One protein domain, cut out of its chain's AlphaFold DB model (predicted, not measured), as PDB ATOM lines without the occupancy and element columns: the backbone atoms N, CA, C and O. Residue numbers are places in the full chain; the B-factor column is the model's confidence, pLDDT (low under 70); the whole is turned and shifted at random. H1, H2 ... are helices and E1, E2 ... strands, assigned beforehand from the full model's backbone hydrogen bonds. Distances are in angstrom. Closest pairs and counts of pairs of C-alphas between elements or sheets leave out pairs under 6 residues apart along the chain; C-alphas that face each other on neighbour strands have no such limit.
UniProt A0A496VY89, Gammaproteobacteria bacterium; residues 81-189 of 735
ATOM      1  N   SER A  81      39.753 -14.552   2.414       73.38
ATOM      2  CA  SER A  81      39.769 -15.887   1.808       73.38
ATOM      3  C   SER A  81      39.715 -16.995   2.863       73.38
ATOM      4  O   SER A  81      40.035 -16.780   4.025       73.38
ATOM      5  N   GLU A  82      39.365 -18.215   2.455       69.62
ATOM      6  CA  GLU A  82      39.329 -19.389   3.340       69.62
ATOM      7  C   GLU A  82      40.680 -19.649   4.032       69.62
ATOM      8  O   GLU A  82      40.726 -19.914   5.229       69.62
ATOM      9  N   THR A  83      41.793 -19.501   3.306       73.62
ATOM     10  CA  THR A  83      43.144 -19.663   3.865       73.62
ATOM     11  C   THR A  83      43.484 -18.556   4.860       73.62
ATOM     12  O   THR A  83      44.085 -18.830   5.895       73.62
ATOM     13  N   GLU A  84      43.072 -17.317   4.582       70.00
ATOM     14  CA  GLU A  84      43.226 -16.206   5.528       70.00
ATOM     15  C   GLU A  84      42.351 -16.414   6.762       70.00
ATOM     16  O   GLU A  84      42.822 -16.194   7.866       70.00
ATOM     17  N   LEU A  85      41.117 -16.897   6.611       70.44
ATOM     18  CA  LEU A  85      40.231 -17.220   7.729       70.44
ATOM     19  C   LEU A  85      40.791 -18.362   8.585       70.44
ATOM     20  O   LEU A  85      40.743 -18.274   9.807       70.44
ATOM     21  N   GLN A  86      41.374 -19.399   7.980       71.62
ATOM     22  CA  GLN A  86      42.053 -20.477   8.708       71.62
ATOM     23  C   GLN A  86      43.292 -19.972   9.453       71.62
ATOM     24  O   GLN A  86      43.477 -20.310  10.621       71.62
ATOM     25  N   ALA A  87      44.116 -19.139   8.812       68.62
ATOM     26  CA  ALA A  87      45.274 -18.520   9.453       68.62
ATOM     27  C   ALA A  87      44.846 -17.599  10.606       68.62
ATOM     28  O   ALA A  87      45.352 -17.728  11.715       68.62
ATOM     29  N   LEU A  88      43.840 -16.744  10.390       66.62
ATOM     30  CA  LEU A  88      43.264 -15.865  11.411       66.62
ATOM     31  C   LEU A  88      42.635 -16.655  12.566       66.62
ATOM     32  O   LEU A  88      42.792 -16.268  13.723       66.62
ATOM     33  N   SER A  89      41.974 -17.782  12.282       65.75
ATOM     34  CA  SER A  89      41.457 -18.691  13.313       65.75
ATOM     35  C   SER A  89      42.600 -19.291  14.138       65.75
ATOM     36  O   SER A  89      42.573 -19.256  15.368       65.75
ATOM     37  N   ALA A  90      43.656 -19.766  13.472       62.75
ATOM     38  CA  ALA A  90      44.799 -20.414  14.111       62.75
ATOM     39  C   ALA A  90      45.688 -19.452  14.927       62.75
ATOM     40  O   ALA A  90      46.198 -19.847  15.983       62.75
ATOM     41  N   GLU A  91      45.882 -18.225  14.433       57.50
ATOM     42  CA  GLU A  91      46.766 -17.193  14.997       57.50
ATOM     43  C   GLU A  91      46.052 -16.280  16.001       57.50
ATOM     44  O   GLU A  91      46.663 -15.843  16.975       57.50
ATOM     45  N   GLY A  92      44.767 -15.993  15.774       52.38
ATOM     46  CA  GLY A  92      44.018 -14.973  16.502       52.38
ATOM     47  C   GLY A  92      42.841 -15.502  17.314       52.38
ATOM     48  O   GLY A  92      42.601 -14.979  18.391       52.38
ATOM     49  N   ALA A  93      42.121 -16.541  16.877       48.41
ATOM     50  CA  ALA A  93      40.826 -16.902  17.475       48.41
ATOM     51  C   ALA A  93      40.882 -17.707  18.790       48.41
ATOM     52  O   ALA A  93      39.833 -18.084  19.308       48.41
ATOM     53  N   ARG A  94      42.062 -17.900  19.402       52.97
ATOM     54  CA  ARG A  94      42.238 -18.562  20.717       52.97
ATOM     55  C   ARG A  94      41.839 -17.651  21.895       52.97
ATOM     56  O   ARG A  94      42.583 -17.511  22.865       52.97
ATOM     57  N   TYR A  95      40.697 -16.973  21.796       52.91
ATOM     58  CA  TYR A  95      40.278 -15.935  22.740       52.91
ATOM     59  C   TYR A  95      39.653 -16.486  24.032       52.91
ATOM     60  O   TYR A  95      38.936 -17.490  24.052       52.91
ATOM     61  N   LYS A  96      39.902 -15.755  25.127       44.53
ATOM     62  CA  LYS A  96      39.467 -16.062  26.497       44.53
ATOM     63  C   LYS A  96      38.022 -15.633  26.813       44.53
ATOM     64  O   LYS A  96      37.542 -15.970  27.883       44.53
ATOM     65  N   GLU A  97      37.310 -14.943  25.924       52.72
ATOM     66  CA  GLU A  97      35.891 -14.603  26.125       52.72
ATOM     67  C   GLU A  97      35.336 -13.899  24.878       52.72
ATOM     68  O   GLU A  97      35.577 -12.715  24.669       52.72
ATOM     69  N   THR A  98      34.593 -14.610  24.029       49.09
ATOM     70  CA  THR A  98      33.819 -13.996  22.929       49.09
ATOM     71  C   THR A  98      32.308 -14.132  23.116       49.09
ATOM     72  O   THR A  98      31.542 -13.607  22.315       49.09
ATOM     73  N   SER A  99      31.840 -14.739  24.215       44.34
ATOM     74  CA  SER A  99      30.405 -14.828  24.548       44.34
ATOM     75  C   SER A  99      29.676 -13.490  24.542       44.34
ATOM     76  O   SER A  99      28.498 -13.450  24.208       44.34
ATOM     77  N   ALA A 100      30.356 -12.401  24.905       41.12
ATOM     78  CA  ALA A 100      29.763 -11.067  24.913       41.12
ATOM     79  C   ALA A 100      29.516 -10.492  23.503       41.12
ATOM     80  O   ALA A 100      28.705  -9.582  23.359       41.12
ATOM     81  N   LEU A 101      30.191 -11.015  22.473       43.47
ATOM     82  CA  LEU A 101      30.071 -10.565  21.079       43.47
ATOM     83  C   LEU A 101      29.003 -11.340  20.292       43.47
ATOM     84  O   LEU A 101      28.610 -10.909  19.211       43.47
ATOM     85  N   PHE A 102      28.492 -12.445  20.845       49.03
ATOM     86  CA  PHE A 102      27.533 -13.335  20.185       49.03
ATOM     87  C   PHE A 102      26.247 -13.474  21.006       49.03
ATOM     88  O   PHE A 102      25.999 -14.531  21.582       49.03
ATOM     89  N   PRO A 103      25.401 -12.427  21.064       46.38
ATOM     90  CA  PRO A 103      24.132 -12.470  21.797       46.38
ATOM     91  C   PRO A 103      23.139 -13.503  21.233       46.38
ATOM     92  O   PRO A 103      22.233 -13.924  21.941       46.38
ATOM     93  N   GLU A 104      23.336 -13.928  19.982       44.25
ATOM     94  CA  GLU A 104      22.593 -14.996  19.295       44.25
ATOM     95  C   GLU A 104      23.083 -16.407  19.691       44.25
ATOM     96  O   GLU A 104      22.470 -17.409  19.320       44.25
ATOM     97  N   ALA A 105      24.220 -16.521  20.396       46.97
ATOM     98  CA  ALA A 105      24.712 -17.810  20.865       46.97
ATOM     99  C   ALA A 105      23.740 -18.347  21.932       46.97
ATOM    100  O   ALA A 105      23.528 -17.671  22.941       46.97
ATOM    101  N   PRO A 106      23.178 -19.560  21.765       43.19
ATOM    102  CA  PRO A 106      22.144 -20.077  22.666       43.19
ATOM    103  C   PRO A 106      22.614 -20.181  24.125       43.19
ATOM    104  O   PRO A 106      21.816 -20.093  25.054       43.19
ATOM    105  N   VAL A 107      23.928 -20.324  24.333       47.12
ATOM    106  CA  VAL A 107      24.595 -20.128  25.623       47.12
ATOM    107  C   VAL A 107      25.786 -19.205  25.411       47.12
ATOM    108  O   VAL A 107      26.528 -19.385  24.440       47.12
ATOM    109  N   PRO A 108      26.039 -18.255  26.328       54.25
ATOM    110  CA  PRO A 108      27.277 -17.498  26.314       54.25
ATOM    111  C   PRO A 108      28.459 -18.471  26.417       54.25
ATOM    112  O   PRO A 108      28.703 -19.049  27.475       54.25
ATOM    113  N   ILE A 109      29.194 -18.645  25.313       57.31
ATOM    114  CA  ILE A 109      30.482 -19.347  25.267       57.31
ATOM    115  C   ILE A 109      31.457 -18.680  26.249       57.31
ATOM    116  O   ILE A 109      32.127 -17.690  25.939       57.31
ATOM    117  N   ARG A 110      31.519 -19.190  27.474       60.34
ATOM    118  CA  ARG A 110      32.546 -18.801  28.437       60.34
ATOM    119  C   ARG A 110      33.778 -19.626  28.121       60.34
ATOM    120  O   ARG A 110      33.717 -20.845  28.203       60.34
ATOM    121  N   SER A 111      34.891 -18.992  27.764       66.81
ATOM    122  CA  SER A 111      36.135 -19.743  27.579       66.81
ATOM    123  C   SER A 111      36.622 -20.307  28.914       66.81
ATOM    124  O   SER A 111      37.300 -21.318  28.927       66.81
ATOM    125  N   GLN A 112      36.244 -19.724  30.055       74.69
ATOM    126  CA  GLN A 112      36.472 -20.321  31.369       74.69
ATOM    127  C   GLN A 112      35.262 -21.167  31.798       74.69
ATOM    128  O   GLN A 112      34.214 -20.629  32.162       74.69
ATOM    129  N   LEU A 113      35.401 -22.497  31.742       77.38
ATOM    130  CA  LEU A 113      34.327 -23.448  32.080       77.38
ATOM    131  C   LEU A 113      34.261 -23.751  33.585       77.38
ATOM    132  O   LEU A 113      33.215 -24.148  34.097       77.38
ATOM    133  N   SER A 114      35.373 -23.566  34.296       78.44
ATOM    134  CA  SER A 114      35.475 -23.622  35.759       78.44
ATOM    135  C   SER A 114      36.679 -22.798  36.230       78.44
ATOM    136  O   SER A 114      37.433 -22.280  35.406       78.44
ATOM    137  N   ASP A 115      36.917 -22.711  37.542       77.62
ATOM    138  CA  ASP A 115      38.082 -22.004  38.103       77.62
ATOM    139  C   ASP A 115      39.415 -22.467  37.491       77.62
ATOM    140  O   ASP A 115      40.338 -21.671  37.343       77.62
ATOM    141  N   ASN A 116      39.488 -23.738  37.087       82.25
ATOM    142  CA  ASN A 116      40.715 -24.387  36.638       82.25
ATOM    143  C   ASN A 116      40.662 -24.882  35.191       82.25
ATOM    144  O   ASN A 116      41.634 -25.474  34.742       82.25
ATOM    145  N   VAL A 117      39.559 -24.698  34.459       81.81
ATOM    146  CA  VAL A 117      39.416 -25.278  33.114       81.81
ATOM    147  C   VAL A 117      39.080 -24.210  32.087       81.81
ATOM    148  O   VAL A 117      38.113 -23.461  32.240       81.81
ATOM    149  N   LEU A 118      39.872 -24.186  31.016       80.06
ATOM    150  CA  LEU A 118      39.785 -23.224  29.928       80.06
ATOM    151  C   LEU A 118      39.530 -23.926  28.587       80.06
ATOM    152  O   LEU A 118      40.262 -24.831  28.203       80.06
ATOM    153  N   LEU A 119      38.517 -23.480  27.854       78.75
ATOM    154  CA  LEU A 119      38.252 -23.797  26.459       78.75
ATOM    155  C   LEU A 119      38.886 -22.729  25.560       78.75
ATOM    156  O   LEU A 119      38.445 -21.584  25.524       78.75
ATOM    157  N   LEU A 120      39.896 -23.124  24.800       74.44
ATOM    158  CA  LEU A 120      40.470 -22.352  23.705       74.44
ATOM    159  C   LEU A 120      39.711 -22.705  22.427       74.44
ATOM    160  O   LEU A 120      39.871 -23.800  21.887       74.44
ATOM    161  N   LEU A 121      38.852 -21.802  21.970       72.25
ATOM    162  CA  LEU A 121      38.005 -22.040  20.808       72.25
ATOM    163  C   LEU A 121      38.802 -21.869  19.505       72.25
ATOM    164  O   LEU A 121      39.563 -20.923  19.355       72.25
ATOM    165  N   ASP A 122      38.606 -22.784  18.564       74.88
ATOM    166  CA  ASP A 122      39.090 -22.695  17.183       74.88
ATOM    167  C   ASP A 122      38.006 -23.309  16.279       74.88
ATOM    168  O   ASP A 122      37.922 -24.538  16.173       74.88
ATOM    169  N   PRO A 123      37.108 -22.480  15.711       68.56
ATOM    170  CA  PRO A 123      35.965 -22.954  14.931       68.56
ATOM    171  C   PRO A 123      36.334 -23.589  13.586       68.56
ATOM    172  O   PRO A 123      35.581 -24.426  13.089       68.56
ATOM    173  N   GLN A 124      37.459 -23.177  12.992       72.25
ATOM    174  CA  GLN A 124      37.922 -23.635  11.674       72.25
ATOM    175  C   GLN A 124      38.965 -24.763  11.775       72.25
ATOM    176  O   GLN A 124      39.215 -25.460  10.791       72.25
ATOM    177  N   GLY A 125      39.573 -24.952  12.949       74.62
ATOM    178  CA  GLY A 125      40.526 -26.021  13.237       74.62
ATOM    179  C   GLY A 125      40.075 -26.925  14.384       74.62
ATOM    180  O   GLY A 125      39.049 -27.604  14.301       74.62
ATOM    181  N   LYS A 126      40.884 -27.003  15.445       82.88
ATOM    182  CA  LYS A 126      40.580 -27.827  16.624       82.88
ATOM    183  C   LYS A 126      40.650 -26.992  17.883       82.88
ATOM    184  O   LYS A 126      41.709 -26.500  18.265       82.88
ATOM    185  N   SER A 127      39.518 -26.911  18.564       81.44
ATOM    186  CA  SER A 127      39.420 -26.270  19.866       81.44
ATOM    187  C   SER A 127      40.109 -27.124  20.928       81.44
ATOM    188  O   SER A 127      40.163 -28.347  20.799       81.44
ATOM    189  N   ILE A 128      40.638 -26.502  21.978       84.50
ATOM    190  CA  ILE A 128      41.444 -27.174  23.002       84.50
ATOM    191  C   ILE A 128      40.838 -26.924  24.378       84.50
ATOM    192  O   ILE A 128      40.606 -25.781  24.753       84.50
ATOM    193  N   LEU A 129      40.630 -27.984  25.150       84.88
ATOM    194  CA  LEU A 129      40.290 -27.895  26.564       84.88
ATOM    195  C   LEU A 129      41.564 -28.061  27.402       84.88
ATOM    196  O   LEU A 129      42.322 -29.005  27.188       84.88
ATOM    197  N   VAL A 130      41.814 -27.129  28.320       81.75
ATOM    198  CA  VAL A 130      43.047 -27.022  29.112       81.75
ATOM    199  C   VAL A 130      42.708 -27.003  30.598       81.75
ATOM    200  O   VAL A 130      41.928 -26.165  31.046       81.75
ATOM    201  N   ASP A 131      43.330 -27.896  31.363       83.00
ATOM    202  CA  ASP A 131      43.342 -27.858  32.826       83.00
ATOM    203  C   ASP A 131      44.530 -27.016  33.309       83.00
ATOM    204  O   ASP A 131      45.690 -27.395  33.147       83.00
ATOM    205  N   LEU A 132      44.237 -25.871  33.922       78.50
ATOM    206  CA  LEU A 132      45.213 -24.931  34.470       78.50
ATOM    207  C   LEU A 132      45.984 -25.501  35.670       78.50
ATOM    208  O   LEU A 132      47.004 -24.939  36.056       78.50
ATOM    209  N   THR A 133      45.516 -26.602  36.269       80.25
ATOM    210  CA  THR A 133      46.243 -27.314  37.332       80.25
ATOM    211  C   THR A 133      47.198 -28.382  36.803       80.25
ATOM    212  O   THR A 133      47.900 -29.000  37.604       80.25
ATOM    213  N   GLU A 134      47.218 -28.605  35.482       81.69
ATOM    214  CA  GLU A 134      48.044 -29.601  34.785       81.69
ATOM    215  C   GLU A 134      47.821 -31.056  35.252       81.69
ATOM    216  O   GLU A 134      48.657 -31.929  35.016       81.69
ATOM    217  N   LYS A 135      46.688 -31.359  35.907       83.62
ATOM    218  CA  LYS A 135      46.356 -32.731  36.330       83.62
ATOM    219  C   LYS A 135      45.821 -33.567  35.176       83.62
ATOM    220  O   LYS A 135      46.008 -34.783  35.181       83.62
ATOM    221  N   GLN A 136      45.158 -32.931  34.214       85.38
ATOM    222  CA  GLN A 136      44.703 -33.553  32.975       85.38
ATOM    223  C   GLN A 136      45.444 -32.973  31.764       85.38
ATOM    224  O   GLN A 136      45.571 -31.751  31.653       85.38
ATOM    225  N   PRO A 137      45.924 -33.815  30.830       87.44
ATOM    226  CA  PRO A 137      46.535 -33.325  29.602       87.44
ATOM    227  C   PRO A 137      45.490 -32.628  28.712       87.44
ATOM    228  O   PRO A 137      44.341 -33.078  28.672       87.44
ATOM    229  N   PRO A 138      45.874 -31.588  27.943       86.81
ATOM    230  CA  PRO A 138      44.950 -30.907  27.046       86.81
ATOM    231  C   PRO A 138      44.295 -31.857  26.042       86.81
ATOM    232  O   PRO A 138      44.946 -32.738  25.477       86.81
ATOM    233  N   SER A 139      43.006 -31.658  25.790       91.19
ATOM    234  CA  SER A 139      42.224 -32.441  24.827       91.19
ATOM    235  C   SER A 139      41.743 -31.554  23.689       91.19
ATOM    236  O   SER A 139      41.448 -30.383  23.902       91.19
ATOM    237  N   THR A 140      41.676 -32.102  22.474       90.56
ATOM    238  CA  THR A 140      41.284 -31.340  21.277       90.56
ATOM    239  C   THR A 140      39.967 -31.837  20.703       90.56
ATOM    240  O   THR A 140      39.755 -33.047  20.636       90.56
ATOM    241  N   TYR A 141      39.127 -30.911  20.255       87.62
ATOM    242  CA  TYR A 141      37.753 -31.157  19.831       87.62
ATOM    243  C   TYR A 141      37.434 -30.374  18.557       87.62
ATOM    244  O   TYR A 141      37.957 -29.277  18.345       87.62
ATOM    245  N   THR A 142      36.578 -30.932  17.702       86.69
ATOM    246  CA  THR A 142      36.021 -30.173  16.574       86.69
ATOM    247  C   THR A 142      35.056 -29.103  17.085       86.69
ATOM    248  O   THR A 142      34.601 -29.146  18.230       86.69
ATOM    249  N   TYR A 143      34.698 -28.135  16.246       79.06
ATOM    250  CA  TYR A 143      33.726 -27.119  16.646       79.06
ATOM    251  C   TYR A 143      32.333 -27.703  16.952       79.06
ATOM    252  O   TYR A 143      31.633 -27.211  17.836       79.06
ATOM    253  N   GLU A 144      31.933 -28.778  16.268       79.62
ATOM    254  CA  GLU A 144      30.683 -29.492  16.563       79.62
ATOM    255  C   GLU A 144      30.728 -30.182  17.926       79.62
ATOM    256  O   GLU A 144      29.789 -30.051  18.714       79.62
ATOM    257  N   ASP A 145      31.847 -30.837  18.239       86.88
ATOM    258  CA  ASP A 145      32.084 -31.435  19.553       86.88
ATOM    259  C   ASP A 145      32.034 -30.377  20.657       86.88
ATOM    260  O   ASP A 145      31.418 -30.592  21.695       86.88
ATOM    261  N   VAL A 146      32.619 -29.197  20.428       83.56
ATOM    262  CA  VAL A 146      32.546 -28.086  21.383       83.56
ATOM    263  C   VAL A 146      31.110 -27.637  21.618       83.56
ATOM    264  O   VAL A 146      30.731 -27.445  22.769       83.56
ATOM    265  N   LYS A 147      30.288 -27.498  20.571       79.69
ATOM    266  CA  LYS A 147      28.863 -27.155  20.744       79.69
ATOM    267  C   LYS A 147      28.155 -28.180  21.625       79.69
ATOM    268  O   LYS A 147      27.391 -27.798  22.508       79.69
ATOM    269  N   LEU A 148      28.462 -29.461  21.429       82.06
ATOM    270  CA  LEU A 148      27.888 -30.547  22.211       82.06
ATOM    271  C   LEU A 148      28.347 -30.479  23.674       82.06
ATOM    272  O   LEU A 148      27.509 -30.520  24.570       82.06
ATOM    273  N   LEU A 149      29.642 -30.275  23.927       85.00
ATOM    274  CA  LEU A 149      30.199 -30.084  25.272       85.00
ATOM    275  C   LEU A 149      29.576 -28.869  25.977       85.00
ATOM    276  O   LEU A 149      29.167 -28.956  27.131       85.00
ATOM    277  N   LEU A 150      29.454 -27.733  25.287       80.75
ATOM    278  CA  LEU A 150      28.858 -26.518  25.848       80.75
ATOM    279  C   LEU A 150      27.369 -26.692  26.167       80.75
ATOM    280  O   LEU A 150      26.899 -26.142  27.165       80.75
ATOM    281  N   SER A 151      26.645 -27.506  25.390       78.19
ATOM    282  CA  SER A 151      25.238 -27.827  25.663       78.19
ATOM    283  C   SER A 151      25.027 -28.520  27.023       78.19
ATOM    284  O   SER A 151      23.932 -28.454  27.583       78.19
ATOM    285  N   MET A 152      26.077 -29.116  27.604       79.62
ATOM    286  CA  MET A 152      26.056 -29.777  28.919       79.62
ATOM    287  C   MET A 152      26.157 -28.797  30.104       79.62
ATOM    288  O   MET A 152      25.944 -29.179  31.257       79.62
ATOM    289  N   LEU A 153      26.521 -27.533  29.850       77.00
ATOM    290  CA  LEU A 153      26.875 -26.558  30.893       77.00
ATOM    291  C   LEU A 153      25.750 -25.558  31.220       77.00
ATOM    292  O   LEU A 153      25.756 -24.935  32.286       77.00
ATOM    293  N   GLY A 154      24.743 -25.416  30.355       68.44
ATOM    294  CA  GLY A 154      23.644 -24.467  30.549       68.44
ATOM    295  C   GLY A 154      22.474 -24.718  29.601       68.44
ATOM    296  O   GLY A 154      22.374 -24.010  28.612       68.44
ATOM    297  N   PRO A 155      21.596 -25.697  29.873       58.44
ATOM    298  CA  PRO A 155      20.604 -26.127  28.900       58.44
ATOM    299  C   PRO A 155      19.530 -25.054  28.696       58.44
ATOM    300  O   PRO A 155      18.839 -24.670  29.639       58.44
ATOM    301  N   ASP A 156      19.380 -24.607  27.453       64.06
ATOM    302  CA  ASP A 156      18.064 -24.349  26.878       64.06
ATOM    303  C   ASP A 156      17.659 -25.658  26.187       64.06
ATOM    304  O   ASP A 156      18.385 -26.133  25.309       64.06
ATOM    305  N   GLU A 157      16.559 -26.289  26.612       64.44
ATOM    306  CA  GLU A 157      16.073 -27.551  26.024       64.44
ATOM    307  C   GLU A 157      15.880 -27.428  24.504       64.44
ATOM    308  O   GLU A 157      16.122 -28.387  23.768       64.44
ATOM    309  N   ASN A 158      15.551 -26.227  24.016       74.88
ATOM    310  CA  ASN A 158      15.426 -25.962  22.587       74.88
ATOM    311  C   ASN A 158      16.759 -26.140  21.848       74.88
ATOM    312  O   ASN A 158      16.772 -26.637  20.725       74.88
ATOM    313  N   TRP A 159      17.893 -25.806  22.477       76.62
ATOM    314  CA  TRP A 159      19.200 -25.928  21.832       76.62
ATOM    315  C   TRP A 159      19.607 -27.390  21.634       76.62
ATOM    316  O   TRP A 159      20.082 -27.760  20.561       76.62
ATOM    317  N   GLN A 160      19.416 -28.241  22.642       79.25
ATOM    318  CA  GLN A 160      19.754 -29.662  22.521       79.25
ATOM    319  C   GLN A 160      18.907 -30.346  21.442       79.25
ATOM    320  O   GLN A 160      19.443 -31.110  20.639       79.25
ATOM    321  N   GLU A 161      17.621 -30.006  21.355       83.19
ATOM    322  CA  GLU A 161      16.749 -30.508  20.294       83.19
ATOM    323  C   GLU A 161      17.156 -29.982  18.907       83.19
ATOM    324  O   GLU A 161      17.281 -30.757  17.956       83.19
ATOM    325  N   ASP A 162      17.461 -28.689  18.780       83.31
ATOM    326  CA  ASP A 162      17.949 -28.115  17.523       83.31
ATOM    327  C   ASP A 162      19.294 -28.733  17.098       83.31
ATOM    328  O   ASP A 162      19.530 -28.972  15.910       83.31
ATOM    329  N   MET A 163      20.175 -29.049  18.055       82.94
ATOM    330  CA  MET A 163      21.416 -29.783  17.795       82.94
ATOM    331  C   MET A 163      21.149 -31.203  17.320       82.94
ATOM    332  O   MET A 163      21.756 -31.617  16.333       82.94
ATOM    333  N   ARG A 164      20.245 -31.938  17.975       89.44
ATOM    334  CA  ARG A 164      19.855 -33.287  17.558       89.44
ATOM    335  C   ARG A 164      19.371 -33.291  16.109       89.44
ATOM    336  O   ARG A 164      19.858 -34.086  15.307       89.44
ATOM    337  N   LEU A 165      18.466 -32.372  15.767       89.31
ATOM    338  CA  LEU A 165      17.930 -32.221  14.411       89.31
ATOM    339  C   LEU A 165      19.015 -31.828  13.405       89.31
ATOM    340  O   LEU A 165      19.057 -32.360  12.294       89.31
ATOM    341  N   LYS A 166      19.925 -30.923  13.786       85.88
ATOM    342  CA  LYS A 166      21.044 -30.494  12.936       85.88
ATOM    343  C   LYS A 166      22.032 -31.628  12.660       85.88
ATOM    344  O   LYS A 166      22.491 -31.761  11.528       85.88
ATOM    345  N   LEU A 167      22.331 -32.436  13.676       87.00
ATOM    346  CA  LEU A 167      23.182 -33.624  13.576       87.00
ATOM    347  C   LEU A 167      22.453 -34.822  12.952       87.00
ATOM    348  O   LEU A 167      23.096 -35.823  12.649       87.00
ATOM    349  N   ARG A 168      21.134 -34.713  12.738       90.56
ATOM    350  CA  ARG A 168      20.252 -35.764  12.219       90.56
ATOM    351  C   ARG A 168      20.347 -37.057  13.023       90.56
ATOM    352  O   ARG A 168      20.533 -38.133  12.464       90.56
ATOM    353  N   LEU A 169      20.206 -36.945  14.335       90.69
ATOM    354  CA  LEU A 169      20.279 -38.085  15.244       90.69
ATOM    355  C   LEU A 169      18.898 -38.418  15.806       90.69
ATOM    356  O   LEU A 169      18.066 -37.540  16.050       90.69
ATOM    357  N   THR A 170      18.646 -39.701  16.036       89.88
ATOM    358  CA  THR A 170      17.551 -40.137  16.902       89.88
ATOM    359  C   THR A 170      17.840 -39.694  18.336       89.88
ATOM    360  O   THR A 170      18.950 -39.276  18.673       89.88
ATOM    361  N   TYR A 171      16.849 -39.789  19.218       86.19
ATOM    362  CA  TYR A 171      17.079 -39.474  20.624       86.19
ATOM    363  C   TYR A 171      18.093 -40.398  21.292       86.19
ATOM    364  O   TYR A 171      18.891 -39.917  22.091       86.19
ATOM    365  N   ALA A 172      18.088 -41.688  20.955       83.75
ATOM    366  CA  ALA A 172      19.039 -42.631  21.521       83.75
ATOM    367  C   ALA A 172      20.469 -42.349  21.033       83.75
ATOM    368  O   ALA A 172      21.369 -42.201  21.852       83.75
ATOM    369  N   GLU A 173      20.663 -42.148  19.724       87.94
ATOM    370  CA  GLU A 173      21.969 -41.761  19.163       87.94
ATOM    371  C   GLU A 173      22.471 -40.430  19.741       87.94
ATOM    372  O   GLU A 173      23.659 -40.256  20.006       87.94
ATOM    373  N   PHE A 174      21.572 -39.467  19.961       88.56
ATOM    374  CA  PHE A 174      21.938 -38.201  20.585       88.56
ATOM    375  C   PHE A 174      22.281 -38.363  22.069       88.56
ATOM    376  O   PHE A 174      23.230 -37.738  22.531       88.56
ATOM    377  N   SER A 175      21.579 -39.236  22.797       84.88
ATOM    378  CA  SER A 175      21.922 -39.585  24.180       84.88
ATOM    379  C   SER A 175      23.335 -40.159  24.269       84.88
ATOM    380  O   SER A 175      24.117 -39.691  25.087       84.88
ATOM    381  N   GLU A 176      23.713 -41.072  23.371       85.38
ATOM    382  CA  GLU A 176      25.075 -41.626  23.312       85.38
ATOM    383  C   GLU A 176      26.133 -40.522  23.090       85.38
ATOM    384  O   GLU A 176      27.214 -40.532  23.688       85.38
ATOM    385  N   ARG A 177      25.819 -39.515  22.260       88.50
ATOM    386  CA  ARG A 177      26.683 -38.338  22.059       88.50
ATOM    387  C   ARG A 177      26.780 -37.475  23.320       88.50
ATOM    388  O   ARG A 177      27.869 -36.992  23.633       88.50
ATOM    389  N   LEU A 178      25.680 -37.289  24.046       86.19
ATOM    390  CA  LEU A 178      25.674 -36.557  25.313       86.19
ATOM    391  C   LEU A 178      26.447 -37.301  26.408       86.19
ATOM    392  O   LEU A 178      27.208 -36.658  27.124       86.19
ATOM    393  N   ASP A 179      26.338 -38.628  26.488       86.75
ATOM    394  CA  ASP A 179      27.102 -39.458  27.429       86.75
ATOM    395  C   ASP A 179      28.608 -39.349  27.159       86.75
ATOM    396  O   ASP A 179      29.416 -39.169  28.076       86.75
ATOM    397  N   TRP A 180      29.001 -39.374  25.881       91.19
ATOM    398  CA  TRP A 180      30.379 -39.103  25.484       91.19
ATOM    399  C   TRP A 180      30.844 -37.712  25.939       91.19
ATOM    400  O   TRP A 180      31.946 -37.585  26.483       91.19
ATOM    401  N   ALA A 181      30.019 -36.677  25.737       89.31
ATOM    402  CA  ALA A 181      30.333 -35.299  26.110       89.31
ATOM    403  C   ALA A 181      30.427 -35.120  27.635       89.31
ATOM    404  O   ALA A 181      31.336 -34.453  28.133       89.31
ATOM    405  N   GLU A 182      29.529 -35.763  28.382       88.19
ATOM    406  CA  GLU A 182      29.563 -35.846  29.840       88.19
ATOM    407  C   GLU A 182      30.881 -36.450  30.324       88.19
ATOM    408  O   GLU A 182      31.567 -35.850  31.155       88.19
ATOM    409  N   GLU A 183      31.267 -37.598  29.772       90.44
ATOM    410  CA  GLU A 183      32.520 -38.272  30.104       90.44
ATOM    411  C   GLU A 183      33.737 -37.380  29.812       90.44
ATOM    412  O   GLU A 183      34.659 -37.303  30.627       90.44
ATOM    413  N   GLN A 184      33.730 -36.632  28.700       91.44
ATOM    414  CA  GLN A 184      34.809 -35.688  28.399       91.44
ATOM    415  C   GLN A 184      34.929 -34.592  29.463       91.44
ATOM    416  O   GLN A 184      36.030 -34.308  29.927       91.44
ATOM    417  N   LEU A 185      33.818 -33.984  29.879       90.00
ATOM    418  CA  LEU A 185      33.828 -32.876  30.839       90.00
ATOM    419  C   LEU A 185      34.107 -33.338  32.276       90.00
ATOM    420  O   LEU A 185      34.803 -32.643  33.025       90.00
ATOM    421  N   ARG A 186      33.621 -34.526  32.662       89.81
ATOM    422  CA  ARG A 186      33.874 -35.125  33.984       89.81
ATOM    423  C   ARG A 186      35.359 -35.374  34.234       89.81
ATOM    424  O   ARG A 186      35.809 -35.183  35.363       89.81
ATOM    425  N   ARG A 187      36.143 -35.711  33.200       90.75
ATOM    426  CA  ARG A 187      37.613 -35.850  33.303       90.75
ATOM    427  C   ARG A 187      38.287 -34.585  33.827       90.75
ATOM    428  O   ARG A 187      39.235 -34.680  34.598       90.75
ATOM    429  N   TYR A 188      37.752 -33.420  33.472       89.00
ATOM    430  CA  TYR A 188      38.231 -32.106  33.905       89.00
ATOM    431  C   TYR A 188      37.593 -31.629  35.224       89.00
ATOM    432  O   TYR A 188      37.771 -30.480  35.623       89.00
ATOM    433  N   GLY A 189      36.824 -32.484  35.909       86.44
ATOM    434  CA  GLY A 189      36.145 -32.138  37.160       86.44
ATOM    435  C   GLY A 189      35.069 -31.061  37.002       86.44
ATOM    436  O   GLY A 189      34.690 -30.424  37.987       86.44
TER     437      GLY A 189
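What this domain is: This is residues 81 to 189 of the 735 residues of a protein of Gammaproteobacteria bacterium (UniProt A0A496VY89). A small four-stranded antiparallel sheet has helix H2 packed over one face, and beyond H2 the two helices H3 and H4 spread away from the sheet, H4 crossing H2 and reaching back to graze the sheet with its last residues. H1 is set off at the far side of the whole from H3 and H4, reached by a long loop, residues 93 to 111. The printed part has 109 residues with four named helices and four named strands, in the order H1 E1 E2 E3 E4 H2 H3 H4, and its class is mixed, helices and strands. The sheet runs E1 E2 E3 E4, a meander, each strand the antiparallel neighbour of the one before. The whole is compact, with a radius of gyration of the C-alphas of 14.3 A and spans of 38 by 38 by 23 A.

Where its parts are: H1, residues 82 to 92, begins at C-alpha 82 at (39.329, -19.389, 3.340) and is 14.7 A long. The strands are E1, residues 112 to 114, E2, residues 117 to 120, 9.9 A long, E3, residues 127 to 131, 13.6 A long with C-alpha 127 at (39.420, -26.270, 19.866), and E4, residues 139 to 141. H2, residues 143 to 151, measures 12.4 A and H3, residues 157 to 167, 15.6 A. H4, residues 171 to 187, is the longest at 24.4 A and ends at C-alpha 187 at (37.613, -35.850, 33.303).

How they stand to each other: E1 and E2 form a hairpin, with N 113 and O 117 2.9 A apart, within hydrogen-bond range. The hairpin of E2 and E3 has N 120 and O 128 at 2.8 A, and that of E3 and E4 has N 127 and O 141 at 2.8 A, both within hydrogen-bond range. H2 is on the sheet at a height over the sheet of 9.3 A, over E3 and along the strands, at 11 degrees to E3 on the local plane. H2 and H4 touch about perpendicular, at 85 degrees; their closest C-alphas, of Leu 149 and Ala 181, are 5.3 A apart. H2 and H3 form a helical hairpin and only just touch, with 3 pairs of C-alphas within 8 A, the closest being Ser 151 and Gln 160 at 6.6 A, at a shallow tilt of 23 degrees, opposite ways. H3 and H4 are close but not clearly touching, the closest C-alphas, of Arg 164 and Phe 174, being 6.1 A apart. H4 only grazes the sheet, with residues 184 to 187. H1 is not on the sheet and touches no helix. In H1, H2, H3 and H4 every O i to N i+4 pair is within hydrogen-bond range.

The domain as a whole: The two C-alphas farthest apart, of Glu 84 and Ala 172, are 39.2 A from each other. The printed part has no cut. The link from H1 to E1, 19 residues, is long. The mean pLDDT of the printed part is 75.0, and residue 82, residues 87 to 111, residue 123 and residues 154 to 157 are under 70.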